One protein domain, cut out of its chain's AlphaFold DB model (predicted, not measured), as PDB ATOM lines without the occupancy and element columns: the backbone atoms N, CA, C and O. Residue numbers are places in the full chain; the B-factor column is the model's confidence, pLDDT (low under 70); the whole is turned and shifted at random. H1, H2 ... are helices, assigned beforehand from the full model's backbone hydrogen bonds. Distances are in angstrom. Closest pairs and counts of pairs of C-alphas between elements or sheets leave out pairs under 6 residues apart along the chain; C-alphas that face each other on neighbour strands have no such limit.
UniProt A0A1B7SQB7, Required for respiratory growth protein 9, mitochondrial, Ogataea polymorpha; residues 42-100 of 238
ATOM      1  N   LYS A  42      71.102  97.601 121.216       56.47
ATOM      2  CA  LYS A  42      72.263  96.868 120.705       56.47
ATOM      3  C   LYS A  42      73.300  97.824 120.113       56.47
ATOM      4  O   LYS A  42      74.491  97.659 120.353       56.47
ATOM      5  N   GLU A  43      72.847  98.838 119.377       60.16
ATOM      6  CA  GLU A  43      73.718  99.878 118.820       60.16
ATOM      7  C   GLU A  43      74.290 100.798 119.902       60.16
ATOM      8  O   GLU A  43      75.472 101.136 119.857       60.16
ATOM      9  N   HIS A  44      73.486 101.166 120.900       62.34
ATOM     10  CA  HIS A  44      73.927 102.012 122.006       62.34
ATOM     11  C   HIS A  44      74.968 101.315 122.892       62.34
ATOM     12  O   HIS A  44      76.032 101.877 123.151       62.34
ATOM     13  N   ILE A  45      74.706 100.068 123.297       58.94
ATOM     14  CA  ILE A  45      75.640  99.257 124.092       58.94
ATOM     15  C   ILE A  45      76.938  99.028 123.306       58.94
ATOM     16  O   ILE A  45      78.010  99.141 123.889       58.94
ATOM     17  N   ALA A  46      76.871  98.789 121.991       64.00
ATOM     18  CA  ALA A  46      78.062  98.630 121.154       64.00
ATOM     19  C   ALA A  46      78.892  99.915 120.998       64.00
ATOM     20  O   ALA A  46      80.108  99.829 120.865       64.00
ATOM     21  N   ARG A  47      78.261 101.099 120.995       64.25
ATOM     22  CA  ARG A  47      78.979 102.385 120.910       64.25
ATOM     23  C   ARG A  47      79.588 102.820 122.239       64.25
ATOM     24  O   ARG A  47      80.647 103.435 122.229       64.25
ATOM     25  N   ASN A  48      78.923 102.521 123.352       63.81
ATOM     26  CA  ASN A  48      79.253 103.117 124.647       63.81
ATOM     27  C   ASN A  48      79.889 102.144 125.646       63.81
ATOM     28  O   ASN A  48      80.360 102.581 126.691       63.81
ATOM     29  N   THR A  49      79.898 100.838 125.366       65.38
ATOM     30  CA  THR A  49      80.452  99.837 126.285       65.38
ATOM     31  C   THR A  49      81.213  98.735 125.549       65.38
ATOM     32  O   THR A  49      80.794  98.267 124.494       65.38
ATOM     33  N   ASP A  50      82.274  98.213 126.168       63.47
ATOM     34  CA  ASP A  50      83.019  97.057 125.643       63.47
ATOM     35  C   ASP A  50      82.323  95.713 125.922       63.47
ATOM     36  O   ASP A  50      82.925  94.655 125.750       63.47
ATOM     37  N   ILE A  51      81.066  95.716 126.379       56.19
ATOM     38  CA  ILE A  51      80.359  94.517 126.857       56.19
ATOM     39  C   ILE A  51      80.302  93.447 125.766       56.19
ATOM     40  O   ILE A  51      80.631  92.300 126.039       56.19
ATOM     41  N   TYR A  52      79.992  93.814 124.518       63.38
ATOM     42  CA  TYR A  52      79.974  92.852 123.412       63.38
ATOM     43  C   TYR A  52      81.365  92.354 123.020       63.38
ATOM     44  O   TYR A  52      81.507  91.181 122.687       63.38
ATOM     45  N   ALA A  53      82.399  93.197 123.102       66.12
ATOM     46  CA  ALA A  53      83.778  92.769 122.868       66.12
ATOM     47  C   ALA A  53      84.246  91.791 123.963       66.12
ATOM     48  O   ALA A  53      84.921  90.800 123.679       66.12
ATOM     49  N   LYS A  54      83.822  92.022 125.212       65.25
ATOM     50  CA  LYS A  54      84.038  91.138 126.363       65.25
ATOM     51  C   LYS A  54      83.268  89.830 126.226       65.25
ATOM     52  O   LYS A  54      83.868  88.773 126.361       65.25
ATOM     53  N   GLU A  55      81.985  89.876 125.878       63.47
ATOM     54  CA  GLU A  55      81.169  88.691 125.599       63.47
ATOM     55  C   GLU A  55      81.731  87.888 124.421       63.47
ATOM     56  O   GLU A  55      81.746  86.664 124.465       63.47
ATOM     57  N   GLU A  56      82.229  88.532 123.365       65.56
ATOM     58  CA  GLU A  56      82.903  87.848 122.257       65.56
ATOM     59  C   GLU A  56      84.233  87.214 122.669       65.56
ATOM     60  O   GLU A  56      84.547  86.115 122.204       65.56
ATOM     61  N   ALA A  57      84.980  87.852 123.570       66.12
ATOM     62  CA  ALA A  57      86.189  87.285 124.161       66.12
ATOM     63  C   ALA A  57      85.891  86.128 125.140       66.12
ATOM     64  O   ALA A  57      86.684  85.186 125.227       66.12
ATOM     65  N   GLU A  58      84.755  86.179 125.842       63.00
ATOM     66  CA  GLU A  58      84.301  85.196 126.836       63.00
ATOM     67  C   GLU A  58      83.442  84.065 126.248       63.00
ATOM     68  O   GLU A  58      83.297  83.018 126.886       63.00
ATOM     69  N   LYS A  59      82.922  84.209 125.017       58.09
ATOM     70  CA  LYS A  59      82.255  83.120 124.288       58.09
ATOM     71  C   LYS A  59      83.178  81.897 124.308       58.09
ATOM     72  O   LYS A  59      84.315  81.974 123.828       58.09
ATOM     73  N   PRO A  60      82.725  80.746 124.839       55.72
ATOM     74  CA  PRO A  60      83.571  79.572 124.929       55.72
ATOM     75  C   PRO A  60      83.982  79.174 123.514       55.72
ATOM     76  O   PRO A  60      83.143  78.781 122.702       55.72
ATOM     77  N   LYS A  61      85.279  79.297 123.206       57.62
ATOM     78  CA  LYS A  61      85.820  78.914 121.897       57.62
ATOM     79  C   LYS A  61      85.340  77.496 121.560       57.62
ATOM     80  O   LYS A  61      85.358  76.638 122.453       57.62
ATOM     81  N   PRO A  62      84.930  77.215 120.306       56.97
ATOM     82  CA  PRO A  62      84.509  75.876 119.920       56.97
ATOM     83  C   PRO A  62      85.590  74.878 120.342       56.97
ATOM     84  O   PRO A  62      86.772  75.050 120.033       56.97
ATOM     85  N   LYS A  63      85.195  73.849 121.101       61.97
ATOM     86  CA  LYS A  63      86.132  72.934 121.781       61.97
ATOM     87  C   LYS A  63      87.065  72.189 120.810       61.97
ATOM     88  O   LYS A  63      88.083  71.645 121.237       61.97
ATOM     89  N   VAL A  64      86.753  72.169 119.511       69.06
ATOM     90  CA  VAL A  64      87.536  71.491 118.472       69.06
ATOM     91  C   VAL A  64      88.195  72.519 117.551       69.06
ATOM     92  O   VAL A  64      87.529  73.208 116.787       69.06
ATOM     93  N   LYS A  65      89.532  72.595 117.585       80.31
ATOM     94  CA  LYS A  65      90.317  73.391 116.624       80.31
ATOM     95  C   LYS A  65      90.228  72.757 115.230       80.31
ATOM     96  O   LYS A  65      90.581  71.579 115.090       80.31
ATOM     97  N   LEU A  66      89.819  73.536 114.227       84.50
ATOM     98  CA  LEU A  66      89.807  73.116 112.823       84.50
ATOM     99  C   LEU A  66      91.222  72.718 112.352       84.50
ATOM    100  O   LEU A  66      92.215  73.255 112.856       84.50
ATOM    101  N   PRO A  67      91.349  71.736 111.440       90.44
ATOM    102  CA  PRO A  67      92.638  71.400 110.844       90.44
ATOM    103  C   PRO A  67      93.146  72.520 109.911       90.44
ATOM    104  O   PRO A  67      92.338  73.323 109.441       90.44
ATOM    105  N   PRO A  68      94.463  72.579 109.619       90.38
ATOM    106  CA  PRO A  68      95.032  73.573 108.706       90.38
ATOM    107  C   PRO A  68      94.385  73.521 107.311       90.38
ATOM    108  O   PRO A  68      94.131  72.422 106.814       90.38
ATOM    109  N   PRO A  69      94.140  74.660 106.642       89.56
ATOM    110  CA  PRO A  69      93.636  74.661 105.272       89.56
ATOM    111  C   PRO A  69      94.606  73.920 104.341       89.56
ATOM    112  O   PRO A  69      95.815  74.082 104.450       89.56
ATOM    113  N   GLY A  70      94.088  73.085 103.436       89.75
ATOM    114  CA  GLY A  70      94.915  72.350 102.466       89.75
ATOM    115  C   GLY A  70      95.474  71.000 102.937       89.75
ATOM    116  O   GLY A  70      95.925  70.229 102.094       89.75
ATOM    117  N   TRP A  71      95.309  70.632 104.216       91.62
ATOM    118  CA  TRP A  71      95.885  69.410 104.811       91.62
ATOM    119  C   TRP A  71      95.591  68.100 104.046       91.62
ATOM    120  O   TRP A  71      96.345  67.133 104.144       91.62
ATOM    121  N   ARG A  72      94.489  68.037 103.282       90.44
ATOM    122  CA  ARG A  72      94.120  66.867 102.460       90.44
ATOM    123  C   ARG A  72      95.066  66.644 101.274       90.44
ATOM    124  O   ARG A  72      95.243  65.502 100.855       90.44
ATOM    125  N   LYS A  73      95.635  67.720 100.722       91.81
ATOM    126  CA  LYS A  73      96.547  67.693  99.567       91.81
ATOM    127  C   LYS A  73      98.002  67.468  99.990       91.81
ATOM    128  O   LYS A  73      98.801  66.996  99.184       91.81
ATOM    129  N   ASP A  74      98.317  67.722 101.257       90.75
ATOM    130  CA  ASP A  74      99.663  67.604 101.810       90.75
ATOM    131  C   ASP A  74     100.079  66.133 101.960       90.75
ATOM    132  O   ASP A  74      99.790  65.449 102.948       90.75
ATOM    133  N   LYS A  75     100.790  65.621 100.951       88.88
ATOM    134  CA  LYS A  75     101.314  64.244 100.943       88.88
ATOM    135  C   LYS A  75     102.467  64.038 101.932       88.88
ATOM    136  O   LYS A  75     102.693  62.899 102.336       88.88
ATOM    137  N   SER A  76     103.141  65.117 102.340       93.31
ATOM    138  CA  SER A  76     104.226  65.116 103.333       93.31
ATOM    139  C   SER A  76     103.749  64.762 104.743       93.31
ATOM    140  O   SER A  76     104.538  64.308 105.569       93.31
ATOM    141  N   LEU A  77     102.452  64.929 105.033       92.81
ATOM    142  CA  LEU A  77     101.896  64.601 106.338       92.81
ATOM    143  C   LEU A  77     101.878  63.081 106.564       92.81
ATOM    144  O   LEU A  77     101.335  62.338 105.736       92.81
ATOM    145  N   PRO A  78     102.346  62.595 107.725       94.12
ATOM    146  CA  PRO A  78     102.167  61.203 108.119       94.12
ATOM    147  C   PRO A  78     100.689  60.783 108.117       94.12
ATOM    148  O   PRO A  78      99.797  61.582 108.423       94.12
ATOM    149  N   LEU A  79     100.418  59.506 107.826       90.69
ATOM    150  CA  LEU A  79      99.053  58.966 107.733       90.69
ATOM    151  C   LEU A  79      98.222  59.228 109.003       90.69
ATOM    152  O   LEU A  79      97.054  59.606 108.912       90.69
ATOM    153  N   TYR A  80      98.829  59.091 110.186       91.75
ATOM    154  CA  TYR A  80      98.145  59.322 111.462       91.75
ATOM    155  C   TYR A  80      97.717  60.792 111.649       91.75
ATOM    156  O   TYR A  80      96.642  61.055 112.189       91.75
ATOM    157  N   MET A  81      98.511  61.761 111.165       92.25
ATOM    158  CA  MET A  81      98.168  63.191 111.220       92.25
ATOM    159  C   MET A  81      96.999  63.503 110.290       92.25
ATOM    160  O   MET A  81      96.058  64.179 110.701       92.25
ATOM    161  N   ARG A  82      97.001  62.932 109.080       92.19
ATOM    162  CA  ARG A  82      95.876  63.036 108.139       92.19
ATOM    163  C   ARG A  82      94.584  62.465 108.731       92.19
ATOM    164  O   ARG A  82      93.544  63.115 108.672       92.19
ATOM    165  N   GLN A  83      94.639  61.306 109.387       88.19
ATOM    166  CA  GLN A  83      93.472  60.736 110.078       88.19
ATOM    167  C   GLN A  83      92.991  61.621 111.237       88.19
ATOM    168  O   GLN A  83      91.791  61.847 111.393       88.19
ATOM    169  N   LYS A  84      93.915  62.171 112.031       91.38
ATOM    170  CA  LYS A  84      93.595  63.089 113.132       91.38
ATOM    171  C   LYS A  84      92.913  64.363 112.630       91.38
ATOM    172  O   LYS A  84      91.956  64.820 113.252       91.38
ATOM    173  N   TYR A  85      93.375  64.929 111.515       94.06
ATOM    174  CA  TYR A  85      92.752  66.094 110.889       94.06
ATOM    175  C   TYR A  85      91.383  65.773 110.286       94.06
ATOM    176  O   TYR A  85      90.445  66.527 110.536       94.06
ATOM    177  N   ALA A  86      91.220  64.617 109.636       89.62
ATOM    178  CA  ALA A  86      89.917  64.143 109.164       89.62
ATOM    179  C   ALA A  86      88.885  64.048 110.300       89.62
ATOM    180  O   ALA A  86      87.738  64.456 110.139       89.62
ATOM    181  N   LEU A  87      89.288  63.519 111.462       86.56
ATOM    182  CA  LEU A  87      88.407  63.404 112.626       86.56
ATOM    183  C   LEU A  87      88.022  64.771 113.198       86.56
ATOM    184  O   LEU A  87      86.867  64.960 113.563       86.56
ATOM    185  N   LYS A  88      88.958  65.726 113.248       88.06
ATOM    186  CA  LYS A  88      88.676  67.103 113.684       88.06
ATOM    187  C   LYS A  88      87.723  67.826 112.738       88.06
ATOM    188  O   LYS A  88      86.826  68.511 113.206       88.06
ATOM    189  N   GLU A  89      87.907  67.652 111.431       88.81
ATOM    190  CA  GLU A  89      87.023  68.223 110.413       88.81
ATOM    191  C   GLU A  89      85.596  67.675 110.559       88.81
ATOM    192  O   GLU A  89      84.647  68.447 110.672       88.81
ATOM    193  N   LYS A  90      85.452  66.347 110.676       84.12
ATOM    194  CA  LYS A  90      84.155  65.696 110.918       84.12
ATOM    195  C   LYS A  90      83.509  66.140 112.228       84.12
ATOM    196  O   LYS A  90      82.310  66.375 112.254       84.12
ATOM    197  N   ALA A  91      84.295  66.268 113.295       81.00
ATOM    198  CA  ALA A  91      83.812  66.713 114.601       81.00
ATOM    199  C   ALA A  91      83.352  68.175 114.619       81.00
ATOM    200  O   ALA A  91      82.527  68.535 115.450       81.00
ATOM    201  N   ALA A  92      83.906  69.019 113.745       83.25
ATOM    202  CA  ALA A  92      83.487  70.409 113.612       83.25
ATOM    203  C   ALA A  92      82.237  70.563 112.733       83.25
ATOM    204  O   ALA A  92      81.452  71.477 112.952       83.25
ATOM    205  N   GLN A  93      82.052  69.678 111.748       82.69
ATOM    206  CA  GLN A  93      80.889  69.679 110.852       82.69
ATOM    207  C   GLN A  93      79.671  68.961 111.446       82.69
ATOM    208  O   GLN A  93      78.539  69.314 111.133       82.69
ATOM    209  N   MET A  94      79.890  67.930 112.268       75.19
ATOM    210  CA  MET A  94      78.839  67.071 112.809       75.19
ATOM    211  C   MET A  94      78.994  66.875 114.317       75.19
ATOM    212  O   MET A  94      80.088  66.611 114.819       75.19
ATOM    213  N   ASP A  95      77.864  66.872 115.026       71.69
ATOM    214  CA  ASP A  95      77.790  66.463 116.429       71.69
ATOM    215  C   ASP A  95      78.070  64.958 116.559       71.69
ATOM    216  O   ASP A  95      77.171  64.113 116.525       71.69
ATOM    217  N   LEU A  96      79.337  64.590 116.749       66.38
ATOM    218  CA  LEU A  96      79.730  63.186 116.933       66.38
ATOM    219  C   LEU A  96      79.114  62.549 118.188       66.38
ATOM    220  O   LEU A  96      79.017  61.329 118.270       66.38
ATOM    221  N   THR A  97      78.656  63.356 119.149       63.00
ATOM    222  CA  THR A  97      77.875  62.901 120.310       63.00
ATOM    223  C   THR A  97      76.515  62.326 119.909       63.00
ATOM    224  O   THR A  97      76.021  61.422 120.580       63.00
ATOM    225  N   LYS A  98      75.935  62.804 118.798       61.50
ATOM    226  CA  LYS A  98      74.670  62.322 118.224       61.50
ATOM    227  C   LYS A  98      74.857  61.135 117.278       61.50
ATOM    228  O   LYS A  98      73.879  60.458 116.967       61.50
ATOM    229  N   THR A  99      76.087  60.839 116.841       67.50
ATOM    230  CA  THR A  99      76.371  59.602 116.100       67.50
ATOM    231  C   THR A  99      76.201  58.429 117.063       67.50
ATOM    232  O   THR A  99      77.058  58.165 117.911       67.50
ATOM    233  N   LYS A 100      75.045  57.763 116.989       65.62
ATOM    234  CA  LYS A 100      74.654  56.727 117.944       65.62
ATOM    235  C   LYS A 100      75.665  55.581 117.895       65.62
ATOM    236  O   LYS A 100      75.826  54.913 116.877       65.62
TER     237      LYS A 100
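What this domain is: This is residues 42 to 100 of the 238 residues of the protein "Required for respiratory growth protein 9, mitochondrial" of Ogataea polymorpha (UniProt A0A1B7SQB7). The printed part is a drawn-out chain with two short helices, H1 and H2, making a corner at one end and a longer helix, H3, far from them at the other. A long link leaves H2, loops out to the far end of the model and turns there into H3, which runs back; the tail after H3 leads away from it. The 59 printed residues hold three named helices, H1, H2 and H3 along the chain, and no named strand; the class is all helix. The whole is extended, with a radius of gyration of the C-alphas of 17.9 A, and flat, spanning 51 by 32 by 15 A.

How they stand to each other: H1, residues 42 to 48, and H2, residues 51 to 58, only just touch, with 3 pairs of C-alphas within 8 A, and touch only at the corner by their tight link. Their closest C-alphas, those of Ala 46 and Tyr 52, are 6.5 A apart. Their lines are about perpendicular, at 83 degrees. H3, residues 79 to 93, is apart from H1 and from H2. In H1, H2 and H3 every O i to N i+4 pair is within hydrogen-bond range.

Where its parts are: H1 begins at C-alpha 42 (72.263, 96.868, 120.705). H2 ends at C-alpha 58 (84.301, 85.196, 126.836). H3, the longest helix with 15 residues, measures 21.3 A from its first to its last C-alpha and ends at C-alpha 93 (80.889, 69.679, 110.852). H1 measures 10.2 A and H2 10.1 A in the same way.

The domain as a whole: The two C-alphas farthest apart, those of His 44 and Leu 79, are 51.8 A apart. The printed part has no cut. The link from H2 to H3, residues 59 to 78, is long. Residues 75 to 80, of which 79 and 80 belong to H3, stand free. The mean pLDDT of the printed part is 76.0; residues 42 to 64 and 96 to 100 are under 70.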